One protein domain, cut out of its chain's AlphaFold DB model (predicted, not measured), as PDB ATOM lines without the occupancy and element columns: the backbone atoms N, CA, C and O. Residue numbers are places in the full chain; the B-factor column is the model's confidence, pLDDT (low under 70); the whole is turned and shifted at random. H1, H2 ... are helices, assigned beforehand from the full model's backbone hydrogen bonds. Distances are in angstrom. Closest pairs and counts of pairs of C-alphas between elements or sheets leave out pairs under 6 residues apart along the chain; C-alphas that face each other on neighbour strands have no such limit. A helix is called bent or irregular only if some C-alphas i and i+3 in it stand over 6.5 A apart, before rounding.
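What this domain is: This is residues 2 to 63 of the 179 residues of a protein of Fusobacterium necrophorum subsp. funduliforme 1_1_36S (UniProt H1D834). One long helix, H2, bends into a lopsided V of a short arm, H2a, and a long arm, H2b; the little helix H1 sits near H2b, and residues 45 to 63 stick out and make the length. The printed part has 62 residues, 51 of them in two named helices, H1 then H2, with no named strand; its class is all helix, and the whole is loose, with a radius of gyration of the C-alphas of 14.7 A and spans of 46 by 22 by 16 A.

How they stand to each other: H2, residues 18 to 62, was assigned as one helix by its hydrogen bonds but is bent: C-alphas 32 and 35 are 8.5 A apart. Its arms H2a, residues 18 to 32, and H2b, residues 35 to 62, only just touch, with 3 pairs of C-alphas within 8 A, through residues 26 to 30 and residue 37 alone; the closest C-alphas, of Trp 26 and Met 37, are 7.0 A apart. The arms run opposite ways at a steep tilt of 42 degrees. H2a is irregular, C-alphas 24 and 27 being 6.7 A apart. H1, residues 2 to 7, is close to H2b but not clearly touching, the closest C-alphas, of Met 5 and Gln 40, being 6.8 A apart. H1 and H2a are apart. Every O i to N i+4 pair is within hydrogen-bond range in H1 and H2b, and 7 of 11 in H2a.

Where its parts are: H2b runs 40.0 A, to C-alpha 62 at (-5.018, 13.524, 45.077). H2a, 20.8 A, begins at C-alpha 18, (-27.480, -5.468, 28.619). H1 measures 8.8 A.

The domain as a whole: The C-alphas farthest apart, of Asn 32 and Asn 63, are 47.6 A apart. The printed part has no cut, the link from H1 to H2 is short, and no printed residue is under 70 in pLDDT.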
ATOM      1  N   SER A   2     -28.586  10.127  31.922       74.25
ATOM      2  CA  SER A   2     -29.972  10.089  31.411       74.25
ATOM      3  C   SER A   2     -30.555  11.456  31.022       74.25
ATOM      4  O   SER A   2     -31.116  11.586  29.943       74.25
ATOM      5  N   SER A   3     -30.341  12.507  31.821       82.00
ATOM      6  CA  SER A   3     -30.816  13.863  31.487       82.00
ATOM      7  C   SER A   3     -30.177  14.442  30.219       82.00
ATOM      8  O   SER A   3     -30.836  15.169  29.483       82.00
ATOM      9  N   LEU A   4     -28.909  14.107  29.938       81.38
ATOM     10  CA  LEU A   4     -28.239  14.544  28.710       81.38
ATOM     11  C   LEU A   4     -28.764  13.762  27.502       81.38
ATOM     12  O   LEU A   4     -28.999  14.345  26.454       81.38
ATOM     13  N   MET A   5     -29.000  12.459  27.660       82.56
ATOM     14  CA  MET A   5     -29.586  11.623  26.607       82.56
ATOM     15  C   MET A   5     -30.969  12.148  26.197       82.56
ATOM     16  O   MET A   5     -31.211  12.334  25.008       82.56
ATOM     17  N   TYR A   6     -31.820  12.508  27.165       83.62
ATOM     18  CA  TYR A   6     -33.126  13.109  26.884       83.62
ATOM     19  C   TYR A   6     -33.038  14.445  26.143       83.62
ATOM     20  O   TYR A   6     -33.835  14.688  25.241       83.62
ATOM     21  N   LEU A   7     -32.047  15.284  26.463       84.75
ATOM     22  CA  LEU A   7     -31.823  16.553  25.764       84.75
ATOM     23  C   LEU A   7     -31.494  16.349  24.275       84.75
ATOM     24  O   LEU A   7     -31.881  17.163  23.443       84.75
ATOM     25  N   PHE A   8     -30.821  15.249  23.937       81.25
ATOM     26  CA  PHE A   8     -30.502  14.869  22.558       81.25
ATOM     27  C   PHE A   8     -31.577  13.991  21.895       81.25
ATOM     28  O   PHE A   8     -31.338  13.457  20.817       81.25
ATOM     29  N   GLY A   9     -32.760  13.845  22.509       79.06
ATOM     30  CA  GLY A   9     -33.871  13.063  21.955       79.06
ATOM     31  C   GLY A   9     -33.738  11.546  22.132       79.06
ATOM     32  O   GLY A   9     -34.546  10.789  21.599       79.06
ATOM     33  N   VAL A  10     -32.754  11.089  22.911       81.00
ATOM     34  CA  VAL A  10     -32.536   9.672  23.209       81.00
ATOM     35  C   VAL A  10     -33.382   9.278  24.420       81.00
ATOM     36  O   VAL A  10     -33.059   9.607  25.563       81.00
ATOM     37  N   VAL A  11     -34.464   8.546  24.160       76.12
ATOM     38  CA  VAL A  11     -35.382   7.998  25.168       76.12
ATOM     39  C   VAL A  11     -35.330   6.474  25.108       76.12
ATOM     40  O   VAL A  11     -35.465   5.891  24.035       76.12
ATOM     41  N   GLY A  12     -35.148   5.822  26.256       73.62
ATOM     42  CA  GLY A  12     -35.114   4.363  26.338       73.62
ATOM     43  C   GLY A  12     -35.002   3.849  27.771       73.62
ATOM     44  O   GLY A  12     -34.709   4.602  28.703       73.62
ATOM     45  N   ASN A  13     -35.252   2.553  27.947       75.12
ATOM     46  CA  ASN A  13     -35.057   1.846  29.206       75.12
ATOM     47  C   ASN A  13     -33.621   1.307  29.293       75.12
ATOM     48  O   ASN A  13     -33.301   0.273  28.712       75.12
ATOM     49  N   PHE A  14     -32.757   2.006  30.029       73.56
ATOM     50  CA  PHE A  14     -31.338   1.653  30.180       73.56
ATOM     51  C   PHE A  14     -31.006   1.020  31.546       73.56
ATOM     52  O   PHE A  14     -29.833   0.866  31.878       73.56
ATOM     53  N   GLY A  15     -32.017   0.703  32.367       73.19
ATOM     54  CA  GLY A  15     -31.827   0.296  33.766       73.19
ATOM     55  C   GLY A  15     -31.706  -1.210  34.008       73.19
ATOM     56  O   GLY A  15     -31.185  -1.612  35.045       73.19
ATOM     57  N   SER A  16     -32.166  -2.048  33.079       73.50
ATOM     58  CA  SER A  16     -32.404  -3.481  33.316       73.50
ATOM     59  C   SER A  16     -31.313  -4.427  32.785       73.50
ATOM     60  O   SER A  16     -31.514  -5.631  32.659       73.50
ATOM     61  N   GLY A  17     -30.109  -3.907  32.533       79.50
ATOM     62  CA  GLY A  17     -28.965  -4.694  32.063       79.50
ATOM     63  C   GLY A  17     -28.881  -4.814  30.537       79.50
ATOM     64  O   GLY A  17     -29.706  -4.275  29.801       79.50
ATOM     65  N   LEU A  18     -27.831  -5.483  30.046       82.19
ATOM     66  CA  LEU A  18     -27.480  -5.468  28.619       82.19
ATOM     67  C   LEU A  18     -28.518  -6.180  27.737       82.19
ATOM     68  O   LEU A  18     -28.842  -5.679  26.667       82.19
ATOM     69  N   ILE A  19     -29.041  -7.327  28.180       83.88
ATOM     70  CA  ILE A  19     -29.980  -8.141  27.387       83.88
ATOM     71  C   ILE A  19     -31.302  -7.391  27.186       83.88
ATOM     72  O   ILE A  19     -31.743  -7.221  26.049       83.88
ATOM     73  N   ASP A  20     -31.884  -6.867  28.264       81.31
ATOM     74  CA  ASP A  20     -33.122  -6.088  28.196       81.31
ATOM     75  C   ASP A  20     -32.935  -4.783  27.421       81.31
ATOM     76  O   ASP A  20     -33.805  -4.387  26.642       81.31
ATOM     77  N   PHE A  21     -31.776  -4.134  27.576       81.75
ATOM     78  CA  PHE A  21     -31.439  -2.941  26.810       81.75
ATOM     79  C   PHE A  21     -31.491  -3.206  25.295       81.75
ATOM     80  O   PHE A  21     -32.103  -2.424  24.557       81.75
ATOM     81  N   LEU A  22     -30.895  -4.313  24.838       83.12
ATOM     82  CA  LEU A  22     -30.898  -4.713  23.430       83.12
ATOM     83  C   LEU A  22     -32.296  -5.068  22.932       83.12
ATOM     84  O   LEU A  22     -32.706  -4.575  21.882       83.12
ATOM     85  N   ALA A  23     -33.018  -5.902  23.680       83.06
ATOM     86  CA  ALA A  23     -34.313  -6.435  23.270       83.06
ATOM     87  C   ALA A  23     -35.410  -5.364  23.205       83.06
ATOM     88  O   ALA A  23     -36.235  -5.390  22.295       83.06
ATOM     89  N   ILE A  24     -35.418  -4.420  24.151       80.69
ATOM     90  CA  ILE A  24     -36.503  -3.439  24.294       80.69
ATOM     91  C   ILE A  24     -36.194  -2.143  23.543       80.69
ATOM     92  O   ILE A  24     -37.102  -1.529  22.989       80.69
ATOM     93  N   ASN A  25     -34.927  -1.720  23.501       79.62
ATOM     94  CA  ASN A  25     -34.563  -0.452  22.869       79.62
ATOM     95  C   ASN A  25     -33.921  -0.683  21.513       79.62
ATOM     96  O   ASN A  25     -34.466  -0.258  20.502       79.62
ATOM     97  N   TRP A  26     -32.768  -1.347  21.467       79.69
ATOM     98  CA  TRP A  26     -31.923  -1.258  20.280       79.69
ATOM     99  C   TRP A  26     -32.495  -2.038  19.087       79.69
ATOM    100  O   TRP A  26     -32.529  -1.497  17.986       79.69
ATOM    101  N   LEU A  27     -33.019  -3.252  19.302       80.38
ATOM    102  CA  LEU A  27     -33.616  -4.094  18.254       80.38
ATOM    103  C   LEU A  27     -34.874  -3.463  17.613       80.38
ATOM    104  O   LEU A  27     -34.894  -3.334  16.389       80.38
ATOM    105  N   PRO A  28     -35.895  -3.008  18.372       79.31
ATOM    106  CA  PRO A  28     -37.090  -2.397  17.783       79.31
ATOM    107  C   PRO A  28     -36.836  -0.994  17.216       79.31
ATOM    108  O   PRO A  28     -37.450  -0.599  16.224       79.31
ATOM    109  N   MET A  29     -35.925  -0.227  17.828       74.38
ATOM    110  CA  MET A  29     -35.642   1.152  17.421       74.38
ATOM    111  C   MET A  29     -34.644   1.248  16.267       74.38
ATOM    112  O   MET A  29     -34.532   2.319  15.674       74.38
ATOM    113  N   PHE A  30     -33.938   0.172  15.899       75.00
ATOM    114  CA  PHE A  30     -32.968   0.222  14.801       75.00
ATOM    115  C   PHE A  30     -33.630   0.561  13.462       75.00
ATOM    116  O   PHE A  30     -33.101   1.369  12.709       75.00
ATOM    117  N   SER A  31     -34.812   0.014  13.172       73.69
ATOM    118  CA  SER A  31     -35.461   0.232  11.873       73.69
ATOM    119  C   SER A  31     -35.974   1.662  11.669       73.69
ATOM    120  O   SER A  31     -35.910   2.165  10.555       73.69
ATOM    121  N   ASN A  32     -36.450   2.331  12.726       74.94
ATOM    122  CA  ASN A  32     -37.113   3.643  12.613       74.94
ATOM    123  C   ASN A  32     -36.345   4.797  13.283       74.94
ATOM    124  O   ASN A  32     -36.580   5.958  12.971       74.94
ATOM    125  N   HIS A  33     -35.423   4.496  14.201       80.50
ATOM    126  CA  HIS A  33     -34.725   5.472  15.046       80.50
ATOM    127  C   HIS A  33     -33.210   5.188  15.138       80.50
ATOM    128  O   HIS A  33     -32.563   5.560  16.119       80.50
ATOM    129  N   ALA A  34     -32.609   4.581  14.100       77.31
ATOM    130  CA  ALA A  34     -31.169   4.284  14.036       77.31
ATOM    131  C   ALA A  34     -30.275   5.490  14.376       77.31
ATOM    132  O   ALA A  34     -29.281   5.345  15.087       77.31
ATOM    133  N   ALA A  35     -30.643   6.691  13.918       81.31
ATOM    134  CA  ALA A  35     -29.891   7.915  14.196       81.31
ATOM    135  C   ALA A  35     -29.788   8.211  15.705       81.31
ATOM    136  O   ALA A  35     -28.714   8.561  16.190       81.31
ATOM    137  N   GLN A  36     -30.867   7.993  16.465       79.94
ATOM    138  CA  GLN A  36     -30.885   8.209  17.918       79.94
ATOM    139  C   GLN A  36     -30.013   7.189  18.658       79.94
ATOM    140  O   GLN A  36     -29.374   7.511  19.658       79.94
ATOM    141  N   MET A  37     -29.904   5.970  18.125       79.88
ATOM    142  CA  MET A  37     -29.017   4.942  18.670       79.88
ATOM    143  C   MET A  37     -27.536   5.282  18.446       79.88
ATOM    144  O   MET A  37     -26.707   5.069  19.326       79.88
ATOM    145  N   ILE A  38     -27.186   5.867  17.297       84.19
ATOM    146  CA  ILE A  38     -25.813   6.325  17.028       84.19
ATOM    147  C   ILE A  38     -25.444   7.486  17.960       84.19
ATOM    148  O   ILE A  38     -24.362   7.487  18.551       84.19
ATOM    149  N   VAL A  39     -26.361   8.441  18.154       85.81
ATOM    150  CA  VAL A  39     -26.188   9.547  19.110       85.81
ATOM    151  C   VAL A  39     -25.989   9.013  20.530       85.81
ATOM    152  O   VAL A  39     -25.085   9.463  21.235       85.81
ATOM    153  N   GLN A  40     -26.753   7.995  20.934       85.12
ATOM    154  CA  GLN A  40     -26.581   7.330  22.223       85.12
ATOM    155  C   GLN A  40     -25.166   6.759  22.412       85.12
ATOM    156  O   GLN A  40     -24.549   6.979  23.459       85.12
ATOM    157  N   ILE A  41     -24.649   6.031  21.418       86.31
ATOM    158  CA  ILE A  41     -23.297   5.454  21.464       86.31
ATOM    159  C   ILE A  41     -22.253   6.567  21.565       86.31
ATOM    160  O   ILE A  41     -21.343   6.480  22.389       86.31
ATOM    161  N   GLY A  42     -22.415   7.642  20.787       89.50
ATOM    162  CA  GLY A  42     -21.544   8.814  20.839       89.50
ATOM    163  C   GLY A  42     -21.492   9.445  22.232       89.50
ATOM    164  O   GLY A  42     -20.406   9.658  22.772       89.50
ATOM    165  N   ILE A  43     -22.651   9.660  22.862       88.31
ATOM    166  CA  ILE A  43     -22.737  10.164  24.242       88.31
ATOM    167  C   ILE A  43     -22.018   9.212  25.209       88.31
ATOM    168  O   ILE A  43     -21.247   9.667  26.052       88.31
ATOM    169  N   GLY A  44     -22.222   7.897  25.075       88.12
ATOM    170  CA  GLY A  44     -21.556   6.888  25.902       88.12
ATOM    171  C   GLY A  44     -20.028   6.933  25.800       88.12
ATOM    172  O   GLY A  44     -19.342   6.922  26.823       88.12
ATOM    173  N   LEU A  45     -19.488   7.049  24.584       91.81
ATOM    174  CA  LEU A  45     -18.044   7.154  24.352       91.81
ATOM    175  C   LEU A  45     -17.458   8.449  24.927       91.81
ATOM    176  O   LEU A  45     -16.408   8.410  25.568       91.81
ATOM    177  N   ILE A  46     -18.154   9.577  24.767       93.12
ATOM    178  CA  ILE A  46     -17.736  10.860  25.348       93.12
ATOM    179  C   ILE A  46     -17.702  10.768  26.880       93.12
ATOM    180  O   ILE A  46     -16.705  11.149  27.492       93.12
ATOM    181  N   PHE A  47     -18.746  10.216  27.509       90.00
ATOM    182  CA  PHE A  47     -18.778  10.021  28.964       90.00
ATOM    183  C   PHE A  47     -17.676   9.082  29.454       90.00
ATOM    184  O   PHE A  47     -17.069   9.362  30.486       90.00
ATOM    185  N   SER A  48     -17.386   8.010  28.714       92.06
ATOM    186  CA  SER A  48     -16.273   7.104  29.017       92.06
ATOM    187  C   SER A  48     -14.936   7.852  29.025       92.06
ATOM    188  O   SER A  48     -14.172   7.748  29.987       92.06
ATOM    189  N   GLY A  49     -14.694   8.692  28.012       95.38
ATOM    190  CA  GLY A  49     -13.523   9.565  27.958       95.38
ATOM    191  C   GLY A  49     -13.452  10.519  29.153       95.38
ATOM    192  O   GLY A  49     -12.445  10.545  29.858       95.38
ATOM    193  N   ILE A  50     -14.533  11.258  29.428       94.38
ATOM    194  CA  ILE A  50     -14.606  12.192  30.564       94.38
ATOM    195  C   ILE A  50     -14.301  11.469  31.877       94.38
ATOM    196  O   ILE A  50     -13.451  11.926  32.637       94.38
ATOM    197  N   TYR A  51     -14.946  10.331  32.139       91.00
ATOM    198  CA  TYR A  51     -14.703   9.553  33.351       91.00
ATOM    199  C   TYR A  51     -13.252   9.095  33.434       91.00
ATOM    200  O   TYR A  51     -12.625   9.304  34.468       91.00
ATOM    201  N   PHE A  52     -12.685   8.551  32.358       93.00
ATOM    202  CA  PHE A  52     -11.286   8.135  32.354       93.00
ATOM    203  C   PHE A  52     -10.347   9.288  32.724       93.00
ATOM    204  O   PHE A  52      -9.527   9.138  33.627       93.00
ATOM    205  N   PHE A  53     -10.480  10.452  32.082       95.50
ATOM    206  CA  PHE A  53      -9.605  11.591  32.356       95.50
ATOM    207  C   PHE A  53      -9.827  12.187  33.747       95.50
ATOM    208  O   PHE A  53      -8.847  12.480  34.430       95.50
ATOM    209  N   VAL A  54     -11.079  12.320  34.196       93.56
ATOM    210  CA  VAL A  54     -11.413  12.846  35.528       93.56
ATOM    211  C   VAL A  54     -10.909  11.906  36.618       93.56
ATOM    212  O   VAL A  54     -10.155  12.344  37.481       93.56
ATOM    213  N   PHE A  55     -11.245  10.613  36.570       89.88
ATOM    214  CA  PHE A  55     -10.761   9.650  37.561       89.88
ATOM    215  C   PHE A  55      -9.240   9.539  37.527       89.88
ATOM    216  O   PHE A  55      -8.616   9.579  38.582       89.88
ATOM    217  N   ARG A  56      -8.612   9.482  36.344       89.31
ATOM    218  CA  ARG A  56      -7.146   9.460  36.230       89.31
ATOM    219  C   ARG A  56      -6.512  10.707  36.843       89.31
ATOM    220  O   ARG A  56      -5.531  10.583  37.570       89.31
ATOM    221  N   PHE A  57      -7.057  11.890  36.570       92.88
ATOM    222  CA  PHE A  57      -6.579  13.138  37.161       92.88
ATOM    223  C   PHE A  57      -6.737  13.128  38.684       92.88
ATOM    224  O   PHE A  57      -5.773  13.416  39.388       92.88
ATOM    225  N   LEU A  58      -7.908  12.734  39.194       89.94
ATOM    226  CA  LEU A  58      -8.169  12.671  40.630       89.94
ATOM    227  C   LEU A  58      -7.239  11.678  41.337       89.94
ATOM    228  O   LEU A  58      -6.641  12.005  42.357       89.94
ATOM    229  N   ILE A  59      -7.060  10.492  40.760       88.19
ATOM    230  CA  ILE A  59      -6.194   9.438  41.290       88.19
ATOM    231  C   ILE A  59      -4.727   9.892  41.325       88.19
ATOM    232  O   ILE A  59      -4.051   9.676  42.325       88.19
ATOM    233  N   LEU A  60      -4.221  10.526  40.260       84.50
ATOM    234  CA  LEU A  60      -2.821  10.964  40.195       84.50
ATOM    235  C   LEU A  60      -2.546  12.221  41.030       84.50
ATOM    236  O   LEU A  60      -1.465  12.342  41.599       84.50
ATOM    237  N   LYS A  61      -3.490  13.168  41.092       86.19
ATOM    238  CA  LYS A  61      -3.289  14.456  41.769       86.19
ATOM    239  C   LYS A  61      -3.575  14.395  43.267       86.19
ATOM    240  O   LYS A  61      -2.877  15.060  44.025       86.19
ATOM    241  N   PHE A  62      -4.581  13.623  43.679       82.44
ATOM    242  CA  PHE A  62      -5.018  13.524  45.077       82.44
ATOM    243  C   PHE A  62      -4.622  12.205  45.749       82.44
ATOM    244  O   PHE A  62      -5.022  11.970  46.883       82.44
ATOM    245  N   ASN A  63      -3.853  11.351  45.060       76.94
ATOM    246  CA  ASN A  63      -3.403  10.043  45.545       76.94
ATOM    247  C   ASN A  63      -4.529   9.237  46.222       76.94
ATOM    248  O   ASN A  63      -4.374   8.701  47.319       76.94
TER     249      ASN A  63